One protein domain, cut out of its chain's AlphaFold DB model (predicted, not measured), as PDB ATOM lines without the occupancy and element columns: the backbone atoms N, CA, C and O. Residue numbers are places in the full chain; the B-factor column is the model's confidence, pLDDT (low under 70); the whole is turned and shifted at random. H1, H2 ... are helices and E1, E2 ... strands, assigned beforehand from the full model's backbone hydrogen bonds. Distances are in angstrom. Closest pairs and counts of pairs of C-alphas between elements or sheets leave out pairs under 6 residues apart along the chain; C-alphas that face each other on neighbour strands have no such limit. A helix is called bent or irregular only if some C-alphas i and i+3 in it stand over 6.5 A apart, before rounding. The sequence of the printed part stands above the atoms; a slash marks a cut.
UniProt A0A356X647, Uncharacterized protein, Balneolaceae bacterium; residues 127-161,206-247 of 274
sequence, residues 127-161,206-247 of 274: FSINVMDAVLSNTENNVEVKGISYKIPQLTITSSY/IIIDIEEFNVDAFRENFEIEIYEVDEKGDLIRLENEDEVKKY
ATOM      1  N   PHE A 127      50.594  43.865  38.998       85.75
ATOM      2  CA  PHE A 127      49.464  44.084  39.893       85.75
ATOM      3  C   PHE A 127      49.638  43.240  41.155       85.75
ATOM      4  O   PHE A 127      49.898  42.035  41.072       85.75
ATOM      5  N   SER A 128      49.497  43.870  42.314       88.31
ATOM      6  CA  SER A 128      49.322  43.203  43.600       88.31
ATOM      7  C   SER A 128      47.853  43.269  43.977       88.31
ATOM      8  O   SER A 128      47.292  44.357  44.043       88.31
ATOM      9  N   ILE A 129      47.239  42.111  44.207       87.56
ATOM     10  CA  ILE A 129      45.832  42.012  44.593       87.56
ATOM     11  C   ILE A 129      45.776  41.334  45.957       87.56
ATOM     12  O   ILE A 129      46.140  40.162  46.088       87.56
ATOM     13  N   ASN A 130      45.322  42.076  46.959       88.38
ATOM     14  CA  ASN A 130      45.087  41.589  48.307       88.38
ATOM     15  C   ASN A 130      43.577  41.449  48.512       88.38
ATOM     16  O   ASN A 130      42.839  42.426  48.427       88.38
ATOM     17  N   VAL A 131      43.113  40.233  48.788       86.75
ATOM     18  CA  VAL A 131      41.706  39.971  49.111       86.75
ATOM     19  C   VAL A 131      41.607  39.724  50.611       86.75
ATOM     20  O   VAL A 131      42.289  38.838  51.132       86.75
ATOM     21  N   MET A 132      40.787  40.511  51.302       83.06
ATOM     22  CA  MET A 132      40.470  40.329  52.721       83.06
ATOM     23  C   MET A 132      39.088  39.683  52.857       83.06
ATOM     24  O   MET A 132      38.211  39.918  52.028       83.06
ATOM     25  N   ASP A 133      38.921  38.853  53.888       77.88
ATOM     26  CA  ASP A 133      37.655  38.205  54.269       77.88
ATOM     27  C   ASP A 133      36.959  37.360  53.183       77.88
ATOM     28  O   ASP A 133      35.786  37.023  53.301       77.88
ATOM     29  N   ALA A 134      37.692  36.926  52.151       80.12
ATOM     30  CA  ALA A 134      37.186  35.983  51.159       80.12
ATOM     31  C   ALA A 134      38.243  34.959  50.737       80.12
ATOM     32  O   ALA A 134      39.453  35.194  50.806       80.12
ATOM     33  N   VAL A 135      37.778  33.796  50.277       80.25
ATOM     34  CA  VAL A 135      38.657  32.705  49.846       80.25
ATOM     35  C   VAL A 135      38.874  32.779  48.337       80.25
ATOM     36  O   VAL A 135      37.934  32.698  47.543       80.25
ATOM     37  N   LEU A 136      40.143  32.883  47.938       81.56
ATOM     38  CA  LEU A 136      40.574  32.720  46.551       81.56
ATOM     39  C   LEU A 136      40.457  31.246  46.157       81.56
ATOM     40  O   LEU A 136      41.141  30.385  46.713       81.56
ATOM     41  N   SER A 137      39.575  30.957  45.205       79.19
ATOM     42  CA  SER A 137      39.264  29.586  44.783       79.19
ATOM     43  C   SER A 137      40.114  29.118  43.602       79.19
ATOM     44  O   SER A 137      40.499  27.950  43.555       79.19
ATOM     45  N   ASN A 138      40.434  30.013  42.662       78.94
ATOM     46  CA  ASN A 138      41.230  29.693  41.482       78.94
ATOM     47  C   ASN A 138      41.986  30.921  40.957       78.94
ATOM     48  O   ASN A 138      41.518  32.055  41.087       78.94
ATOM     49  N   THR A 139      43.136  30.663  40.334       80.94
ATOM     50  CA  THR A 139      43.939  31.654  39.615       80.94
ATOM     51  C   THR A 139      44.312  31.081  38.250       80.94
ATOM     52  O   THR A 139      45.141  30.170  38.164       80.94
ATOM     53  N   GLU A 140      43.722  31.603  37.179       82.12
ATOM     54  CA  GLU A 140      44.070  31.232  35.805       82.12
ATOM     55  C   GLU A 140      44.762  32.395  35.116       82.12
ATOM     56  O   GLU A 140      44.327  33.527  35.216       82.12
ATOM     57  N   ASN A 141      45.860  32.140  34.409       78.31
ATOM     58  CA  ASN A 141      46.646  33.219  33.797       78.31
ATOM     59  C   ASN A 141      46.355  33.416  32.309       78.31
ATOM     60  O   ASN A 141      46.961  34.287  31.684       78.31
ATOM     61  N   ASN A 142      45.498  32.578  31.721       81.12
ATOM     62  CA  ASN A 142      45.238  32.599  30.292       81.12
ATOM     63  C   ASN A 142      43.745  32.498  30.002       81.12
ATOM     64  O   ASN A 142      43.060  31.660  30.575       81.12
ATOM     65  N   VAL A 143      43.289  33.276  29.026       80.69
ATOM     66  CA  VAL A 143      41.917  33.247  28.514       80.69
ATOM     67  C   VAL A 143      41.961  32.910  27.039       80.69
ATOM     68  O   VAL A 143      42.669  33.560  26.268       80.69
ATOM     69  N   GLU A 144      41.217  31.887  26.632       77.88
ATOM     70  CA  GLU A 144      41.086  31.528  25.226       77.88
ATOM     71  C   GLU A 144      39.834  32.175  24.631       77.88
ATOM     72  O   GLU A 144      38.704  31.820  24.957       77.88
ATOM     73  N   VAL A 145      40.034  33.124  23.718       71.25
ATOM     74  CA  VAL A 145      38.949  33.760  22.970       71.25
ATOM     75  C   VAL A 145      39.080  33.350  21.511       71.25
ATOM     76  O   VAL A 145      40.033  33.729  20.831       71.25
ATOM     77  N   LYS A 146      38.113  32.568  21.015       68.81
ATOM     78  CA  LYS A 146      38.029  32.129  19.606       68.81
ATOM     79  C   LYS A 146      39.311  31.438  19.095       68.81
ATOM     80  O   LYS A 146      39.758  31.710  17.981       68.81
ATOM     81  N   GLY A 147      39.912  30.559  19.900       67.81
ATOM     82  CA  GLY A 147      41.139  29.842  19.524       67.81
ATOM     83  C   GLY A 147      42.437  30.627  19.748       67.81
ATOM     84  O   GLY A 147      43.509  30.175  19.338       67.81
ATOM     85  N   ILE A 148      42.364  31.825  20.341       66.38
ATOM     86  CA  ILE A 148      43.521  32.671  20.649       66.38
ATOM     87  C   ILE A 148      43.657  32.780  22.165       66.38
ATOM     88  O   ILE A 148      42.761  33.276  22.841       66.38
ATOM     89  N   SER A 149      44.797  32.330  22.689       71.75
ATOM     90  CA  SER A 149      45.132  32.438  24.110       71.75
ATOM     91  C   SER A 149      45.781  33.793  24.417       71.75
ATOM     92  O   SER A 149      46.849  34.112  23.877       71.75
ATOM     93  N   TYR A 150      45.123  34.562  25.282       75.31
ATOM     94  CA  TYR A 150      45.584  35.822  25.860       75.31
ATOM     95  C   TYR A 150      46.067  35.589  27.288       75.31
ATOM     96  O   TYR A 150      45.449  34.825  28.021       75.31
ATOM     97  N   LYS A 151      47.142  36.269  27.697       74.62
ATOM     98  CA  LYS A 151      47.645  36.226  29.077       74.62
ATOM     99  C   LYS A 151      46.884  37.231  29.939       74.62
ATOM    100  O   LYS A 151      47.373  38.333  30.164       74.62
ATOM    101  N   ILE A 152      45.669  36.878  30.342       80.62
ATOM    102  CA  ILE A 152      44.837  37.705  31.218       80.62
ATOM    103  C   ILE A 152      44.668  36.933  32.528       80.62
ATOM    104  O   ILE A 152      44.111  35.834  32.486       80.62
ATOM    105  N   PRO A 153      45.164  37.455  33.665       82.38
ATOM    106  CA  PRO A 153      44.939  36.830  34.956       82.38
ATOM    107  C   PRO A 153      43.452  36.907  35.318       82.38
ATOM    108  O   PRO A 153      42.838  37.969  35.271       82.38
ATOM    109  N   GLN A 154      42.883  35.767  35.676       85.62
ATOM    110  CA  GLN A 154      41.526  35.584  36.156       85.62
ATOM    111  C   GLN A 154      41.592  35.062  37.585       85.62
ATOM    112  O   GLN A 154      42.256  34.061  37.868       85.62
ATOM    113  N   LEU A 155      40.897  35.753  38.482       87.75
ATOM    114  CA  LEU A 155      40.789  35.396  39.888       87.75
ATOM    115  C   LEU A 155      39.327  35.099  40.197       87.75
ATOM    116  O   LEU A 155      38.456  35.918  39.908       87.75
ATOM    117  N   THR A 156      39.068  33.946  40.808       88.19
ATOM    118  CA  THR A 156      37.725  33.584  41.272       88.19
ATOM    119  C   THR A 156      37.671  33.693  42.790       88.19
ATOM    120  O   THR A 156      38.325  32.921  43.500       88.19
ATOM    121  N   ILE A 157      36.877  34.636  43.289       85.31
ATOM    122  CA  ILE A 157      36.679  34.892  44.720       85.31
ATOM    123  C   ILE A 157      35.282  34.404  45.102       85.31
ATOM    124  O   ILE A 157      34.309  34.731  44.423       85.31
ATOM    125  N   THR A 158      35.181  33.631  46.181       83.12
ATOM    126  CA  THR A 158      33.893  33.158  46.704       83.12
ATOM    127  C   THR A 158      33.566  33.889  48.002       83.12
ATOM    128  O   THR A 158      34.354  33.826  48.944       83.12
ATOM    129  N   SER A 159      32.400  34.544  48.053       75.81
ATOM    130  CA  SER A 159      31.848  35.129  49.283       75.81
ATOM    131  C   SER A 159      31.110  34.071  50.099       75.81
ATOM    132  O   SER A 159      30.332  33.296  49.534       75.81
ATOM    133  N   SER A 160      31.291  34.079  51.415       77.31
ATOM    134  CA  SER A 160      30.400  33.401  52.363       77.31
ATOM    135  C   SER A 160      29.459  34.404  53.030       77.31
ATOM    136  O   SER A 160      29.698  35.607  53.042       77.31
ATOM    137  N   TYR A 161      28.346  33.899  53.555       75.38
ATOM    138  CA  TYR A 161      27.481  34.633  54.470       75.38
ATOM    139  C   TYR A 161      27.080  33.687  55.596       75.38
ATOM    140  O   TYR A 161      26.833  32.498  55.367       75.38
ATOM    141  N   ILE A 206      33.527  41.432  50.902       79.75
ATOM    142  CA  ILE A 206      34.757  41.228  50.141       79.75
ATOM    143  C   ILE A 206      35.452  42.580  50.014       79.75
ATOM    144  O   ILE A 206      34.945  43.486  49.354       79.75
ATOM    145  N   ILE A 207      36.634  42.701  50.612       83.31
ATOM    146  CA  ILE A 207      37.494  43.870  50.426       83.31
ATOM    147  C   ILE A 207      38.641  43.455  49.515       83.31
ATOM    148  O   ILE A 207      39.403  42.540  49.833       83.31
ATOM    149  N   ILE A 208      38.746  44.129  48.373       85.69
ATOM    150  CA  ILE A 208      39.816  43.915  47.403       85.69
ATOM    151  C   ILE A 208      40.657  45.181  47.355       85.69
ATOM    152  O   ILE A 208      40.156  46.259  47.048       85.69
ATOM    153  N   ASP A 209      41.935  45.021  47.653       86.88
ATOM    154  CA  ASP A 209      42.956  46.048  47.526       86.88
ATOM    155  C   ASP A 209      43.828  45.717  46.306       86.88
ATOM    156  O   ASP A 209      44.323  44.593  46.170       86.88
ATOM    157  N   ILE A 210      43.935  46.667  45.375       86.81
ATOM    158  CA  ILE A 210      44.605  46.500  44.083       86.81
ATOM    159  C   ILE A 210      45.633  47.615  43.931       86.81
ATOM    160  O   ILE A 210      45.277  48.784  43.822       86.81
ATOM    161  N   GLU A 211      46.902  47.234  43.831       86.75
ATOM    162  CA  GLU A 211      48.013  48.163  43.634       86.75
ATOM    163  C   GLU A 211      48.783  47.811  42.355       86.75
ATOM    164  O   GLU A 211      49.171  46.657  42.137       86.75
ATOM    165  N   GLU A 212      49.044  48.808  41.508       85.88
ATOM    166  CA  GLU A 212      49.905  48.663  40.332       85.88
ATOM    167  C   GLU A 212      51.325  49.165  40.633       85.88
ATOM    168  O   GLU A 212      51.543  50.297  41.068       85.88
ATOM    169  N   PHE A 213      52.322  48.323  40.364       87.19
ATOM    170  CA  PHE A 213      53.738  48.610  40.570       87.19
ATOM    171  C   PHE A 213      54.509  48.697  39.252       87.19
ATOM    172  O   PHE A 213      54.211  48.008  38.278       87.19
ATOM    173  N   ASN A 214      55.613  49.453  39.278       87.12
ATOM    174  CA  ASN A 214      56.562  49.632  38.167       87.12
ATOM    175  C   ASN A 214      55.976  50.336  36.926       87.12
ATOM    176  O   ASN A 214      56.524  50.202  35.829       87.12
ATOM    177  N   VAL A 215      54.909  51.113  37.106       85.56
ATOM    178  CA  VAL A 215      54.294  51.964  36.081       85.56
ATOM    179  C   VAL A 215      54.327  53.416  36.557       85.56
ATOM    180  O   VAL A 215      54.313  53.685  37.758       85.56
ATOM    181  N   ASP A 216      54.458  54.358  35.623       81.94
ATOM    182  CA  ASP A 216      54.378  55.778  35.952       81.94
ATOM    183  C   ASP A 216      52.945  56.128  36.375       81.94
ATOM    184  O   ASP A 216      51.994  55.800  35.671       81.94
ATOM    185  N   ALA A 217      52.794  56.810  37.511       73.06
ATOM    186  CA  ALA A 217      51.488  57.263  37.972       73.06
ATOM    187  C   ALA A 217      50.974  58.386  37.056       73.06
ATOM    188  O   ALA A 217      51.497  59.507  37.050       73.06
ATOM    189  N   PHE A 218      49.942  58.083  36.280       69.50
ATOM    190  CA  PHE A 218      49.144  59.051  35.545       69.50
ATOM    191  C   PHE A 218      47.941  59.495  36.392       69.50
ATOM    192  O   PHE A 218      47.713  59.020  37.501       69.50
ATOM    193  N   ARG A 219      47.184  60.479  35.891       67.19
ATOM    194  CA  ARG A 219      45.940  60.921  36.552       67.19
ATOM    195  C   ARG A 219      44.820  59.885  36.460       67.19
ATOM    196  O   ARG A 219      43.919  59.905  37.281       67.19
ATOM    197  N   GLU A 220      44.882  59.015  35.460       66.12
ATOM    198  CA  GLU A 220      43.917  57.951  35.196       66.12
ATOM    199  C   GLU A 220      44.734  56.664  35.026       66.12
ATOM    200  O   GLU A 220      45.345  56.460  33.977       66.12
ATOM    201  N   ASN A 221      44.837  55.862  36.091       65.44
ATOM    202  CA  ASN A 221      45.688  54.662  36.105       65.44
ATOM    203  C   ASN A 221      44.915  53.383  35.777       65.44
ATOM    204  O   ASN A 221      45.468  52.479  35.162       65.44
ATOM    205  N   PHE A 222      43.635  53.314  36.142       73.12
ATOM    206  CA  PHE A 222      42.817  52.122  35.951       73.12
ATOM    207  C   PHE A 222      41.423  52.468  35.430       73.12
ATOM    208  O   PHE A 222      40.821  53.470  35.812       73.12
ATOM    209  N   GLU A 223      40.911  51.595  34.570       78.25
ATOM    210  CA  GLU A 223      39.506  51.543  34.183       78.25
ATOM    211  C   GLU A 223      38.915  50.274  34.800       78.25
ATOM    212  O   GLU A 223      39.436  49.176  34.594       78.25
ATOM    213  N   ILE A 224      37.854  50.431  35.592       81.69
ATOM    214  CA  ILE A 224      37.133  49.312  36.199       81.69
ATOM    215  C   ILE A 224      35.807  49.173  35.465       81.69
ATOM    216  O   ILE A 224      35.007  50.107  35.414       81.69
ATOM    217  N   GLU A 225      35.569  47.990  34.914       86.25
ATOM    218  CA  GLU A 225      34.303  47.636  34.287       86.25
ATOM    219  C   GLU A 225      33.622  46.536  35.102       86.25
ATOM    220  O   GLU A 225      34.244  45.530  35.445       86.25
ATOM    221  N   ILE A 226      32.336  46.721  35.396       87.25
ATOM    222  CA  ILE A 226      31.554  45.786  36.206       87.25
ATOM    223  C   ILE A 226      30.445  45.200  35.347       87.25
ATOM    224  O   ILE A 226      29.743  45.913  34.623       87.25
ATOM    225  N   TYR A 227      30.304  43.883  35.437       88.06
ATOM    226  CA  TYR A 227      29.333  43.114  34.681       88.06
ATOM    227  C   TYR A 227      28.510  42.247  35.631       88.06
ATOM    228  O   TYR A 227      29.061  41.597  36.518       88.06
ATOM    229  N   GLU A 228      27.201  42.218  35.411       87.44
ATOM    230  CA  GLU A 228      26.289  41.264  36.035       87.44
ATOM    231  C   GLU A 228      26.111  40.054  35.110       87.44
ATOM    232  O   GLU A 228      26.025  40.199  33.887       87.44
ATOM    233  N   VAL A 229      26.079  38.855  35.691       87.12
ATOM    234  CA  VAL A 229      25.797  37.615  34.959       87.12
ATOM    235  C   VAL A 229      24.301  37.327  35.074       87.12
ATOM    236  O   VAL A 229      23.821  37.038  36.167       87.12
ATOM    237  N   ASP A 230      23.570  37.389  33.959       88.38
ATOM    238  CA  ASP A 230      22.137  37.053  33.919       88.38
ATOM    239  C   ASP A 230      21.908  35.538  34.130       88.38
ATOM    240  O   ASP A 230      22.818  34.723  33.962       88.38
ATOM    241  N   GLU A 231      20.669  35.122  34.402       86.12
ATOM    242  CA  GLU A 231      20.258  33.716  34.572       86.12
ATOM    243  C   GLU A 231      20.624  32.829  33.365       86.12
ATOM    244  O   GLU A 231      20.743  31.608  33.479       86.12
ATOM    245  N   LYS A 232      20.804  33.442  32.190       81.31
ATOM    246  CA  LYS A 232      21.213  32.779  30.942       81.31
ATOM    247  C   LYS A 232      22.729  32.709  30.743       81.31
ATOM    248  O   LYS A 232      23.172  32.085  29.780       81.31
ATOM    249  N   GLY A 233      23.510  33.319  31.634       81.56
ATOM    250  CA  GLY A 233      24.966  33.416  31.544       81.56
ATOM    251  C   GLY A 233      25.471  34.550  30.650       81.56
ATOM    252  O   GLY A 233      26.662  34.593  30.349       81.56
ATOM    253  N   ASP A 234      24.591  35.452  30.212       85.50
ATOM    254  CA  ASP A 234      24.981  36.629  29.438       85.50
ATOM    255  C   ASP A 234      25.548  37.712  30.373       85.50
ATOM    256  O   ASP A 234      25.017  37.949  31.457       85.50
ATOM    257  N   LEU A 235      26.633  38.371  29.947       86.25
ATOM    258  CA  LEU A 235      27.264  39.467  30.687       86.25
ATOM    259  C   LEU A 235      26.597  40.798  30.331       86.25
ATOM    260  O   LEU A 235      26.640  41.228  29.175       86.25
ATOM    261  N   ILE A 236      26.032  41.472  31.328       87.12
ATOM    262  CA  ILE A 236      25.404  42.787  31.189       87.12
ATOM    263  C   ILE A 236      26.309  43.820  31.859       87.12
ATOM    264  O   ILE A 236      26.557  43.744  33.059       87.12
ATOM    265  N   ARG A 237      26.827  44.781  31.084       86.12
ATOM    266  CA  ARG A 237      27.660  45.870  31.618       86.12
ATOM    267  C   ARG A 237      26.804  46.808  32.466       86.12
ATOM    268  O   ARG A 237      25.804  47.325  31.969       86.12
ATOM    269  N   LEU A 238      27.239  47.084  33.691       86.62
ATOM    270  CA  LEU A 238      26.669  48.138  34.526       86.62
ATOM    271  C   LEU A 238      27.331  49.468  34.147       86.62
ATOM    272  O   LEU A 238      28.486  49.720  34.482       86.62
ATOM    273  N   GLU A 239      26.623  50.304  33.386       85.75
ATOM    274  CA  GLU A 239      27.129  51.619  32.956       85.75
ATOM    275  C   GLU A 239      26.812  52.736  33.959       85.75
ATOM    276  O   GLU A 239      27.474  53.772  33.959       85.75
ATOM    277  N   ASN A 240      25.788  52.550  34.796       86.00
ATOM    278  CA  ASN A 240      25.311  53.584  35.703       86.00
ATOM    279  C   ASN A 240      26.031  53.515  37.057       86.00
ATOM    280  O   ASN A 240      26.003  52.492  37.740       86.00
ATOM    281  N   GLU A 241      26.630  54.629  37.473       80.75
ATOM    282  CA  GLU A 241      27.380  54.733  38.728       80.75
ATOM    283  C   GLU A 241      26.500  54.451  39.955       80.75
ATOM    284  O   GLU A 241      26.952  53.818  40.907       80.75
ATOM    285  N   ASP A 242      25.222  54.842  39.916       82.62
ATOM    286  CA  ASP A 242      24.271  54.571  41.003       82.62
ATOM    287  C   ASP A 242      23.965  53.070  41.149       82.62
ATOM    288  O   ASP A 242      23.760  52.573  42.257       82.62
ATOM    289  N   GLU A 243      23.954  52.332  40.035       81.88
ATOM    290  CA  GLU A 243      23.747  50.880  40.038       81.88
ATOM    291  C   GLU A 243      24.988  50.157  40.548       81.88
ATOM    292  O   GLU A 243      24.869  49.227  41.340       81.88
ATOM    293  N   VAL A 244      26.180  50.627  40.174       82.50
ATOM    294  CA  VAL A 244      27.445  50.119  40.717       82.50
ATOM    295  C   VAL A 244      27.524  50.359  42.225       82.50
ATOM    296  O   VAL A 244      27.785  49.420  42.975       82.50
ATOM    297  N   LYS A 245      27.220  51.577  42.687       81.44
ATOM    298  CA  LYS A 245      27.257  51.960  44.112       81.44
ATOM    299  C   LYS A 245      26.259  51.208  44.986       81.44
ATOM    300  O   LYS A 245      26.426  51.171  46.202       81.44
ATOM    301  N   LYS A 246      25.233  50.599  44.390       78.62
ATOM    302  CA  LYS A 246      24.312  49.708  45.103       78.62
ATOM    303  C   LYS A 246      25.012  48.439  45.600       78.62
ATOM    304  O   LYS A 246      24.620  47.911  46.635       78.62
ATOM    305  N   TYR A 247      26.004  47.951  44.858       75.88
ATOM    306  CA  TYR A 247      26.680  46.683  45.134       75.88
ATOM    307  C   TYR A 247      28.128  46.862  45.600       75.88
ATOM    308  O   TYR A 247      28.634  46.019  46.333       75.88
TER     309      TYR A 247
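AT A GLANCE: This is residues 127 to 161 and 206 to 247 of the 274 residues of an uncharacterized protein of Balneolaceae bacterium (UniProt A0A356X647). Four separate two-stranded ribbons are spread out as a loose, open frame: the ribbon of E1 and E6, a bent ribbon in which E2 and E5 lead on to the hairpin of E3 and E4 at its tip, and a small hairpin of E7 and E8, set off from the rest and followed by the short helix H1. An unnamed stretch, residues 214 to 226, leads from the end of E6 back to E7. The printed part has 77 residues with eight named strands and one named helix, in the order E1, E2, E3, E4, E5, E6, E7, E8, H1, and it is mostly strand. Its four sheets of two strands, E1 - E6, E2 - E5, E3 - E4 and E7 - E8, are antiparallel. The whole is loose, with a radius of gyration of the C-alphas of 15.0 A, and spans 40 by 36 by 27 A.

HOW THE PARTS SIT: Strands E1, residues 127 to 132, and E6, residues 207 to 213, are antiparallel neighbours, with 163 degrees between their directions. The C-alphas of Phe 127 and Glu 212, which face each other, are 4.6 A apart. N 128 and O 211 are 2.8 A apart and N 209 and O 130 are 2.9 A apart, both within hydrogen-bond range. E2, residues 135 to 140, and E1 meet only through their link. E5, residues 154 to 158, is the antiparallel neighbour of E2, at 160 degrees; N 154 and O 140 are 2.7 A apart, and the facing C-alphas of Leu 136 and Ile 157 are 4.8 A apart. E1 and E5 are only just apart, with their closest C-alphas at 8.4 A. E2 runs on into E3, residues 143 to 145, across a break of 2 residues, at 52 degrees. E3 forms a hairpin with E4, residues 148 to 150, the two antiparallel at 145 degrees; the facing C-alphas of Glu 144 and Ser 149 are 4.3 A apart, and N 143 and O 150 are 2.8 A apart. E7, residues 227 to 229, and E8, residues 235 to 237, form another hairpin, antiparallel at 149 degrees. In it N 228 and O 236 are 2.9 A apart, and the facing C-alphas of Tyr 227 and Arg 237 are 4.4 A apart. E6 and E7 are apart. H1, residues 241 to 247, is apart from E1, E6 and E7, among others; in it 2 of 3 O i to N i+4 pairs are within hydrogen-bond range.

IN THESE COORDINATES: E6, the longest strand with 7 residues, measures 19.6 A from first to last C-alpha, from C-alpha 207 at (37.494, 43.870, 50.426) to C-alpha 213 at (53.738, 48.610, 40.570). E1 begins with C-alpha 127 at (49.464, 44.084, 39.893) and is 16.1 A long. E2 measures 15.1 A and E5 13.2 A. E3, E4, E7 and E8 have 3 residues each. H1 has 7 residues, is 10.3 A long and ends with C-alpha 247 at (26.680, 46.683, 45.134).

THE WHOLE: The two C-alphas farthest apart are those of Asp 216 and Lys 232, at 40.7 A. Residues 162 to 205 are not printed, and C-alphas 161 and 206 are 10.7 A apart across this cut, which lies in the link from E5 to E6. Of the links that are printed whole, the one from E6 to E7, with 13 residues, is long and the others are tight. The mean pLDDT of the printed part is 81.1; residues 146 to 148, of which 148 belongs to E4, and residues 218 to 221 are under 70.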